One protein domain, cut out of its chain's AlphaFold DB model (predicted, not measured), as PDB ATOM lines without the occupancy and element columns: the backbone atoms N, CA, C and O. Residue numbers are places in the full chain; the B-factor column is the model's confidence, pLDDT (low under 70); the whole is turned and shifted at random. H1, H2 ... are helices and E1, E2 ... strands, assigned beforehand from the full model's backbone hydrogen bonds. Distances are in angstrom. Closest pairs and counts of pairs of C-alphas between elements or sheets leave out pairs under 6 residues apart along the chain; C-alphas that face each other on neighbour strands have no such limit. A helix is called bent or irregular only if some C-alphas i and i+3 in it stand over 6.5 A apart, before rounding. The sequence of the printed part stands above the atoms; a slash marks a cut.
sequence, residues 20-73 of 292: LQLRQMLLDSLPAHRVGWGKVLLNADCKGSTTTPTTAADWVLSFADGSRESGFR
ATOM      1  N   LEU A  20     184.413 -97.711 127.072       82.00
ATOM      2  CA  LEU A  20     184.012 -97.370 128.436       82.00
ATOM      3  C   LEU A  20     183.638 -95.891 128.515       82.00
ATOM      4  O   LEU A  20     182.593 -95.572 129.081       82.00
ATOM      5  N   GLN A  21     184.405 -95.019 127.859       84.38
ATOM      6  CA  GLN A  21     184.091 -93.597 127.746       84.38
ATOM      7  C   GLN A  21     182.750 -93.359 127.039       84.38
ATOM      8  O   GLN A  21     181.890 -92.659 127.575       84.38
ATOM      9  N   LEU A  22     182.520 -93.986 125.880       86.25
ATOM     10  CA  LEU A  22     181.246 -93.886 125.157       86.25
ATOM     11  C   LEU A  22     180.078 -94.393 126.011       86.25
ATOM     12  O   LEU A  22     179.026 -93.756 126.073       86.25
ATOM     13  N   ARG A  23     180.254 -95.528 126.698       90.06
ATOM     14  CA  ARG A  23     179.243 -96.059 127.617       90.06
ATOM     15  C   ARG A  23     178.946 -95.072 128.743       90.06
ATOM     16  O   ARG A  23     177.773 -94.881 129.054       90.06
ATOM     17  N   GLN A  24     179.969 -94.467 129.339       91.50
ATOM     18  CA  GLN A  24     179.797 -93.499 130.419       91.50
ATOM     19  C   GLN A  24     179.025 -92.270 129.934       91.50
ATOM     20  O   GLN A  24     178.021 -91.919 130.541       91.50
ATOM     21  N   MET A  25     179.393 -91.710 128.778       92.69
ATOM     22  CA  MET A  25     178.664 -90.593 128.168       92.69
ATOM     23  C   MET A  25     177.181 -90.915 127.926       92.69
ATOM     24  O   MET A  25     176.309 -90.092 128.201       92.69
ATOM     25  N   LEU A  26     176.874 -92.118 127.427       91.56
ATOM     26  CA  LEU A  26     175.490 -92.552 127.223       91.56
ATOM     27  C   LEU A  26     174.737 -92.714 128.552       91.56
ATOM     28  O   LEU A  26     173.569 -92.338 128.631       91.56
ATOM     29  N   LEU A  27     175.385 -93.235 129.597       93.25
ATOM     30  CA  LEU A  27     174.785 -93.362 130.928       93.25
ATOM     31  C   LEU A  27     174.522 -91.998 131.573       93.25
ATOM     32  O   LEU A  27     173.443 -91.801 132.124       93.25
ATOM     33  N   ASP A  28     175.456 -91.058 131.443       94.31
ATOM     34  CA  ASP A  28     175.336 -89.701 131.990       94.31
ATOM     35  C   ASP A  28     174.207 -88.903 131.319       94.31
ATOM     36  O   ASP A  28     173.637 -87.993 131.922       94.31
ATOM     37  N   SER A  29     173.831 -89.269 130.087       94.50
ATOM     38  CA  SER A  29     172.699 -88.666 129.372       94.50
ATOM     39  C   SER A  29     171.323 -89.113 129.886       94.50
ATOM     40  O   SER A  29     170.299 -88.543 129.499       94.50
ATOM     41  N   LEU A  30     171.271 -90.130 130.754       93.56
ATOM     42  CA  LEU A  30     170.037 -90.735 131.244       93.56
ATOM     43  C   LEU A  30     169.879 -90.530 132.758       93.56
ATOM     44  O   LEU A  30     170.838 -90.657 133.516       93.56
ATOM     45  N   PRO A  31     168.651 -90.308 133.259       94.81
ATOM     46  CA  PRO A  31     168.401 -90.383 134.692       94.81
ATOM     47  C   PRO A  31     168.761 -91.775 135.227       94.81
ATOM     48  O   PRO A  31     168.260 -92.776 134.716       94.81
ATOM     49  N   ALA A  32     169.561 -91.846 136.295       91.44
ATOM     50  CA  ALA A  32     170.102 -93.110 136.814       91.44
ATOM     51  C   ALA A  32     169.034 -94.189 137.093       91.44
ATOM     52  O   ALA A  32     169.263 -95.371 136.852       91.44
ATOM     53  N   HIS A  33     167.833 -93.789 137.532       92.00
ATOM     54  CA  HIS A  33     166.721 -94.706 137.814       92.00
ATOM     55  C   HIS A  33     166.131 -95.388 136.564       92.00
ATOM     56  O   HIS A  33     165.328 -96.309 136.698       92.00
ATOM     57  N   ARG A  34     166.489 -94.945 135.349       92.44
ATOM     58  CA  ARG A  34     166.060 -95.571 134.087       92.44
ATOM     59  C   ARG A  34     166.858 -96.832 133.755       92.44
ATOM     60  O   ARG A  34     166.424 -97.596 132.898       92.44
ATOM     61  N   VAL A  35     167.991 -97.067 134.426       94.12
ATOM     62  CA  VAL A  35     168.840 -98.243 134.205       94.12
ATOM     63  C   VAL A  35     168.726 -99.203 135.390       94.12
ATOM     64  O   VAL A  35     169.265 -98.963 136.468       94.12
ATOM     65  N   GLY A  36     168.038-100.324 135.174       93.00
ATOM     66  CA  GLY A  36     167.967-101.427 136.133       93.00
ATOM     67  C   GLY A  36     169.180-102.351 136.016       93.00
ATOM     68  O   GLY A  36     169.181-103.280 135.208       93.00
ATOM     69  N   TRP A  37     170.218-102.115 136.818       94.44
ATOM     70  CA  TRP A  37     171.398-102.987 136.865       94.44
ATOM     71  C   TRP A  37     171.083-104.368 137.462       94.44
ATOM     72  O   TRP A  37     170.127-104.534 138.215       94.44
ATOM     73  N   GLY A  38     171.888-105.380 137.119       91.81
ATOM     74  CA  GLY A  38     171.716-106.755 137.617       91.81
ATOM     75  C   GLY A  38     170.521-107.517 137.024       91.81
ATOM     76  O   GLY A  38     170.307-108.680 137.359       91.81
ATOM     77  N   LYS A  39     169.760-106.905 136.108       91.75
ATOM     78  CA  LYS A  39     168.592-107.509 135.456       91.75
ATOM     79  C   LYS A  39     168.997-108.363 134.255       91.75
ATOM     80  O   LYS A  39     169.065-107.891 133.123       91.75
ATOM     81  N   VAL A  40     169.251-109.648 134.489       91.06
ATOM     82  CA  VAL A  40     169.478-110.622 133.406       91.06
ATOM     83  C   VAL A  40     168.144-111.236 132.994       91.06
ATOM     84  O   VAL A  40     167.549-111.972 133.776       91.06
ATOM     85  N   LEU A  41     167.674-110.952 131.776       89.88
ATOM     86  CA  LEU A  41     166.439-111.545 131.260       89.88
ATOM     87  C   LEU A  41     166.604-113.059 131.077       89.88
ATOM     88  O   LEU A  41     167.529-113.522 130.403       89.88
ATOM     89  N   LEU A  42     165.685-113.831 131.654       87.62
ATOM     90  CA  LEU A  42     165.664-115.284 131.538       87.62
ATOM     91  C   LEU A  42     164.582-115.800 130.609       87.62
ATOM     92  O   LEU A  42     164.873-116.741 129.868       87.62
ATOM     93  N   ASN A  43     163.387-115.216 130.687       85.69
ATOM     94  CA  ASN A  43     162.225-115.633 129.920       85.69
ATOM     95  C   ASN A  43     161.326-114.441 129.580       85.69
ATOM     96  O   ASN A  43     161.338-113.431 130.289       85.69
ATOM     97  N   ALA A  44     160.528-114.589 128.530       85.62
ATOM     98  CA  ALA A  44     159.436-113.686 128.231       85.62
ATOM     99  C   ALA A  44     158.209-114.507 127.837       85.62
ATOM    100  O   ALA A  44     158.272-115.298 126.903       85.62
ATOM    101  N   ASP A  45     157.114-114.322 128.568       84.69
ATOM    102  CA  ASP A  45     155.884-115.099 128.407       84.69
ATOM    103  C   ASP A  45     154.709-114.182 128.084       84.69
ATOM    104  O   ASP A  45     154.632-113.070 128.607       84.69
ATOM    105  N   CYS A  46     153.763-114.646 127.271       82.62
ATOM    106  CA  CYS A  46     152.508-113.929 127.053       82.62
ATOM    107  C   CYS A  46     151.545-114.130 128.238       82.62
ATOM    108  O   CYS A  46     151.417-115.228 128.780       82.62
ATOM    109  N   LYS A  47     150.845-113.067 128.639       78.06
ATOM    110  CA  LYS A  47     149.764-113.095 129.623       78.06
ATOM    111  C   LYS A  47     148.552-113.801 129.018       78.06
ATOM    112  O   LYS A  47     148.107-113.461 127.928       78.06
ATOM    113  N   GLY A  48     147.960-114.716 129.784       64.31
ATOM    114  CA  GLY A  48     146.719-115.401 129.416       64.31
ATOM    115  C   GLY A  48     146.915-116.664 128.569       64.31
ATOM    116  O   GLY A  48     148.029-117.066 128.258       64.31
ATOM    117  N   SER A  49     145.801-117.321 128.227       53.00
ATOM    118  CA  SER A  49     145.765-118.567 127.432       53.00
ATOM    119  C   SER A  49     145.944-118.338 125.921       53.00
ATOM    120  O   SER A  49     145.830-119.279 125.134       53.00
ATOM    121  N   THR A  50     146.156-117.095 125.492       53.75
ATOM    122  CA  THR A  50     146.354-116.740 124.087       53.75
ATOM    123  C   THR A  50     147.783-117.049 123.669       53.75
ATOM    124  O   THR A  50     148.736-116.469 124.176       53.75
ATOM    125  N   THR A  51     147.926-117.954 122.705       58.91
ATOM    126  CA  THR A  51     149.210-118.388 122.136       58.91
ATOM    127  C   THR A  51     149.895-117.325 121.271       58.91
ATOM    128  O   THR A  51     151.036-117.535 120.864       58.91
ATOM    129  N   THR A  52     149.227-116.198 120.994       66.12
ATOM    130  CA  THR A  52     149.727-115.141 120.106       66.12
ATOM    131  C   THR A  52     149.628-113.771 120.790       66.12
ATOM    132  O   THR A  52     148.509-113.324 121.049       66.12
ATOM    133  N   PRO A  53     150.754-113.090 121.070       71.44
ATOM    134  CA  PRO A  53     150.761-111.721 121.580       71.44
ATOM    135  C   PRO A  53     150.196-110.755 120.539       71.44
ATOM    136  O   PRO A  53     150.516-110.840 119.352       71.44
ATOM    137  N   THR A  54     149.372-109.821 120.996       76.88
ATOM    138  CA  THR A  54     148.766-108.773 120.165       76.88
ATOM    139  C   THR A  54     149.423-107.418 120.376       76.88
ATOM    140  O   THR A  54     149.357-106.571 119.488       76.88
ATOM    141  N   THR A  55     150.079-107.221 121.523       84.19
ATOM    142  CA  THR A  55     150.807-106.001 121.882       84.19
ATOM    143  C   THR A  55     152.013-106.312 122.777       84.19
ATOM    144  O   THR A  55     152.127-107.395 123.355       84.19
ATOM    145  N   ALA A  56     152.883-105.319 122.986       85.06
ATOM    146  CA  ALA A  56     153.953-105.380 123.985       85.06
ATOM    147  C   ALA A  56     153.444-105.635 125.420       85.06
ATOM    148  O   ALA A  56     154.142-106.254 126.227       85.06
ATOM    149  N   ALA A  57     152.234-105.167 125.747       88.12
ATOM    150  CA  ALA A  57     151.685-105.218 127.102       88.12
ATOM    151  C   ALA A  57     151.303-106.641 127.530       88.12
ATOM    152  O   ALA A  57     151.223-106.932 128.733       88.12
ATOM    153  N   ASP A  58     151.128-107.518 126.540       87.31
ATOM    154  CA  ASP A  58     150.851-108.933 126.729       87.31
ATOM    155  C   ASP A  58     152.075-109.670 127.279       87.31
ATOM    156  O   ASP A  58     151.924-110.753 127.824       87.31
ATOM    157  N   TRP A  59     153.281-109.105 127.210       87.38
ATOM    158  CA  TRP A  59     154.482-109.784 127.683       87.38
ATOM    159  C   TRP A  59     154.744-109.594 129.183       87.38
ATOM    160  O   TRP A  59     154.591-108.510 129.758       87.38
ATOM    161  N   VAL A  60     155.216-110.670 129.813       91.56
ATOM    162  CA  VAL A  60     155.808-110.708 131.152       91.56
ATOM    163  C   VAL A  60     157.263-111.127 131.024       91.56
ATOM    164  O   VAL A  60     157.565-112.260 130.654       91.56
ATOM    165  N   LEU A  61     158.164-110.218 131.370       91.56
ATOM    166  CA  LEU A  61     159.601-110.440 131.382       91.56
ATOM    167  C   LEU A  61     160.011-110.989 132.746       91.56
ATOM    168  O   LEU A  61     159.705-110.379 133.766       91.56
ATOM    169  N   SER A  62     160.701-112.125 132.768       92.31
ATOM    170  CA  SER A  62     161.187-112.759 133.999       92.31
ATOM    171  C   SER A  62     162.712-112.704 134.051       92.31
ATOM    172  O   SER A  62     163.381-113.058 133.076       92.31
ATOM    173  N   PHE A  63     163.264-112.280 135.187       93.50
ATOM    174  CA  PHE A  63     164.694-112.008 135.353       93.50
ATOM    175  C   PHE A  63     165.368-112.978 136.330       93.50
ATOM    176  O   PHE A  63     164.716-113.647 137.131       93.50
ATOM    177  N   ALA A  64     166.698-113.059 136.264       93.88
ATOM    178  CA  ALA A  64     167.497-113.988 137.065       93.88
ATOM    179  C   ALA A  64     167.490-113.697 138.569       93.88
ATOM    180  O   ALA A  64     167.759-114.594 139.361       93.88
ATOM    181  N   ASP A  65     167.149-112.473 138.964       94.81
ATOM    182  CA  ASP A  65     166.947-112.085 140.361       94.81
ATOM    183  C   ASP A  65     165.558-112.490 140.902       94.81
ATOM    184  O   ASP A  65     165.215-112.158 142.034       94.81
ATOM    185  N   GLY A  66     164.744-113.184 140.096       95.06
ATOM    186  CA  GLY A  66     163.386-113.605 140.436       95.06
ATOM    187  C   GLY A  66     162.315-112.535 140.204       95.06
ATOM    188  O   GLY A  66     161.127-112.827 140.341       95.06
ATOM    189  N   SER A  67     162.702-111.313 139.828       95.62
ATOM    190  CA  SER A  67     161.744-110.252 139.516       95.62
ATOM    191  C   SER A  67     161.015-110.502 138.196       95.62
ATOM    192  O   SER A  67     161.495-111.215 137.305       95.62
ATOM    193  N   ARG A  68     159.825-109.904 138.076       95.00
ATOM    194  CA  ARG A  68     158.994-109.960 136.874       95.00
ATOM    195  C   ARG A  68     158.479-108.570 136.551       95.00
ATOM    196  O   ARG A  68     157.960-107.900 137.435       95.00
ATOM    197  N   GLU A  69     158.574-108.182 135.288       93.81
ATOM    198  CA  GLU A  69     158.117-106.881 134.798       93.81
ATOM    199  C   GLU A  69     157.131-107.071 133.645       93.81
ATOM    200  O   GLU A  69     157.255-108.007 132.854       93.81
ATOM    201  N   SER A  70     156.125-106.206 133.539       93.75
ATOM    202  CA  SER A  70     155.115-106.285 132.476       93.75
ATOM    203  C   SER A  70     154.398-104.950 132.274       93.75
ATOM    204  O   SER A  70     154.625-104.009 133.028       93.75
ATOM    205  N   GLY A  71     153.493-104.879 131.290       90.56
ATOM    206  CA  GLY A  71     152.735-103.650 131.003       90.56
ATOM    207  C   GLY A  71     153.515-102.647 130.151       90.56
ATOM    208  O   GLY A  71     153.237-101.450 130.173       90.56
ATOM    209  N   PHE A  72     154.508-103.133 129.409       91.00
ATOM    210  CA  PHE A  72     155.271-102.325 128.471       91.00
ATOM    211  C   PHE A  72     154.431-101.983 127.244       91.00
ATOM    212  O   PHE A  72     153.664-102.804 126.758       91.00
ATOM    213  N   ARG A  73     154.614-100.775 126.711       87.81
ATOM    214  CA  ARG A  73     154.006-100.356 125.436       87.81
ATOM    215  C   ARG A  73     154.900-100.653 124.233       87.81
ATOM    216  O   ARG A  73     154.415-100.727 123.114       87.81
TER     217      ARG A  73
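This is residues 20 to 73 of the 292 residues of an uncharacterized protein of Aspergillus ochraceoroseus (UniProt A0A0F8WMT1). A small sheet of three strands, E1, E2 and E3, makes one part of this model, and one short helix, H1, sits far from it at the end of a long arm, so that no named helix covers either face of the sheet. Residues 20 to 26 of H1 and residues 28 to 34 stick out at one end of the long axis, and the wide loop of residues 47 to 58, between E1 and E2, reaches the other end. The printed part has 54 residues with one named helix and three named strands, in the order H1, E1, E2, E3 along the chain; the sheet's order is E1, E2, E3, all antiparallel. The class is mixed, helices and strands, with under half of the residues in named elements. The whole is only just loose, close to extended, with a radius of gyration of the C-alphas of 14.6 A, and it spans 45 by 22 by 16 A.

The sheet is a meander, each strand the antiparallel neighbour of the one before, made of E1, residues 41 to 46, E2, residues 59 to 63, and E3, residues 68 to 70. E2 is the inner strand, and E1 and E3 are the edge strands. E1 and E2 form a hairpin with a long link, and their directions stand at 157 degrees. The C-alphas of Leu 41 and Phe 63 face each other at 4.5 A, as do those of Cys 46 and Trp 59 at 4.6 A. Across this pair, N 60 and O 45 are within hydrogen-bond range at 2.7 A, and so are N 42 and O 62 at 2.8 A. E2 and E3 form a second hairpin, with a tight link, at 156 degrees. The C-alphas of Ser 62 and Arg 68 face each other at 4.6 A. Here N 61 and O 69, at 2.8 A, and N 69 and O 61, at 2.9 A, are within hydrogen-bond range. The sheet's C-alphas lie up to 2.9 A off the best plane through them. H1, residues 20 to 28, is not on the sheet, with 0 pairs of C-alphas within 10 A. H1 is apart from E2 and from E3. In H1 every O i to N i+4 pair is within hydrogen-bond range.

E1 runs from Leu 41 to Cys 46, 14.7 A from first to last C-alpha, and begins with C-alpha 41 at (166.439, -111.545, 131.260). E2 runs from Trp 59 to Phe 63 and is 13.0 A long. E3 runs from Arg 68 to Ser 70, three residues over 6.9 A, and ends with C-alpha 70 at (155.115, -106.285, 132.476). H1 runs from Leu 20 to Asp 28, 12.1 A from first to last C-alpha, and begins with C-alpha 20 at (184.012, -97.370, 128.436). H1 is not bent.

The two C-alphas farthest apart are those of Gln 21 and Ser 49, at 45.7 A, and the outline is only just a rod. Residues 20 to 26, which belong to H1, stand free, and so do residues 28 to 34. Without these stretches the body has 40 residues, spans 34 by 21 by 10 A and has a radius of gyration of 11.2 A. The links H1 to E1, residues 29 to 40, and E1 to E2, residues 47 to 58, are long, with 12 residues each. The C-alphas of Leu 20 and Arg 73, the first and last printed, are 30.3 A apart. The printed part has no cut. The mean pLDDT of the printed part is 86.9, and residues 48 to 52, in the link from E1 to E2, are under 70.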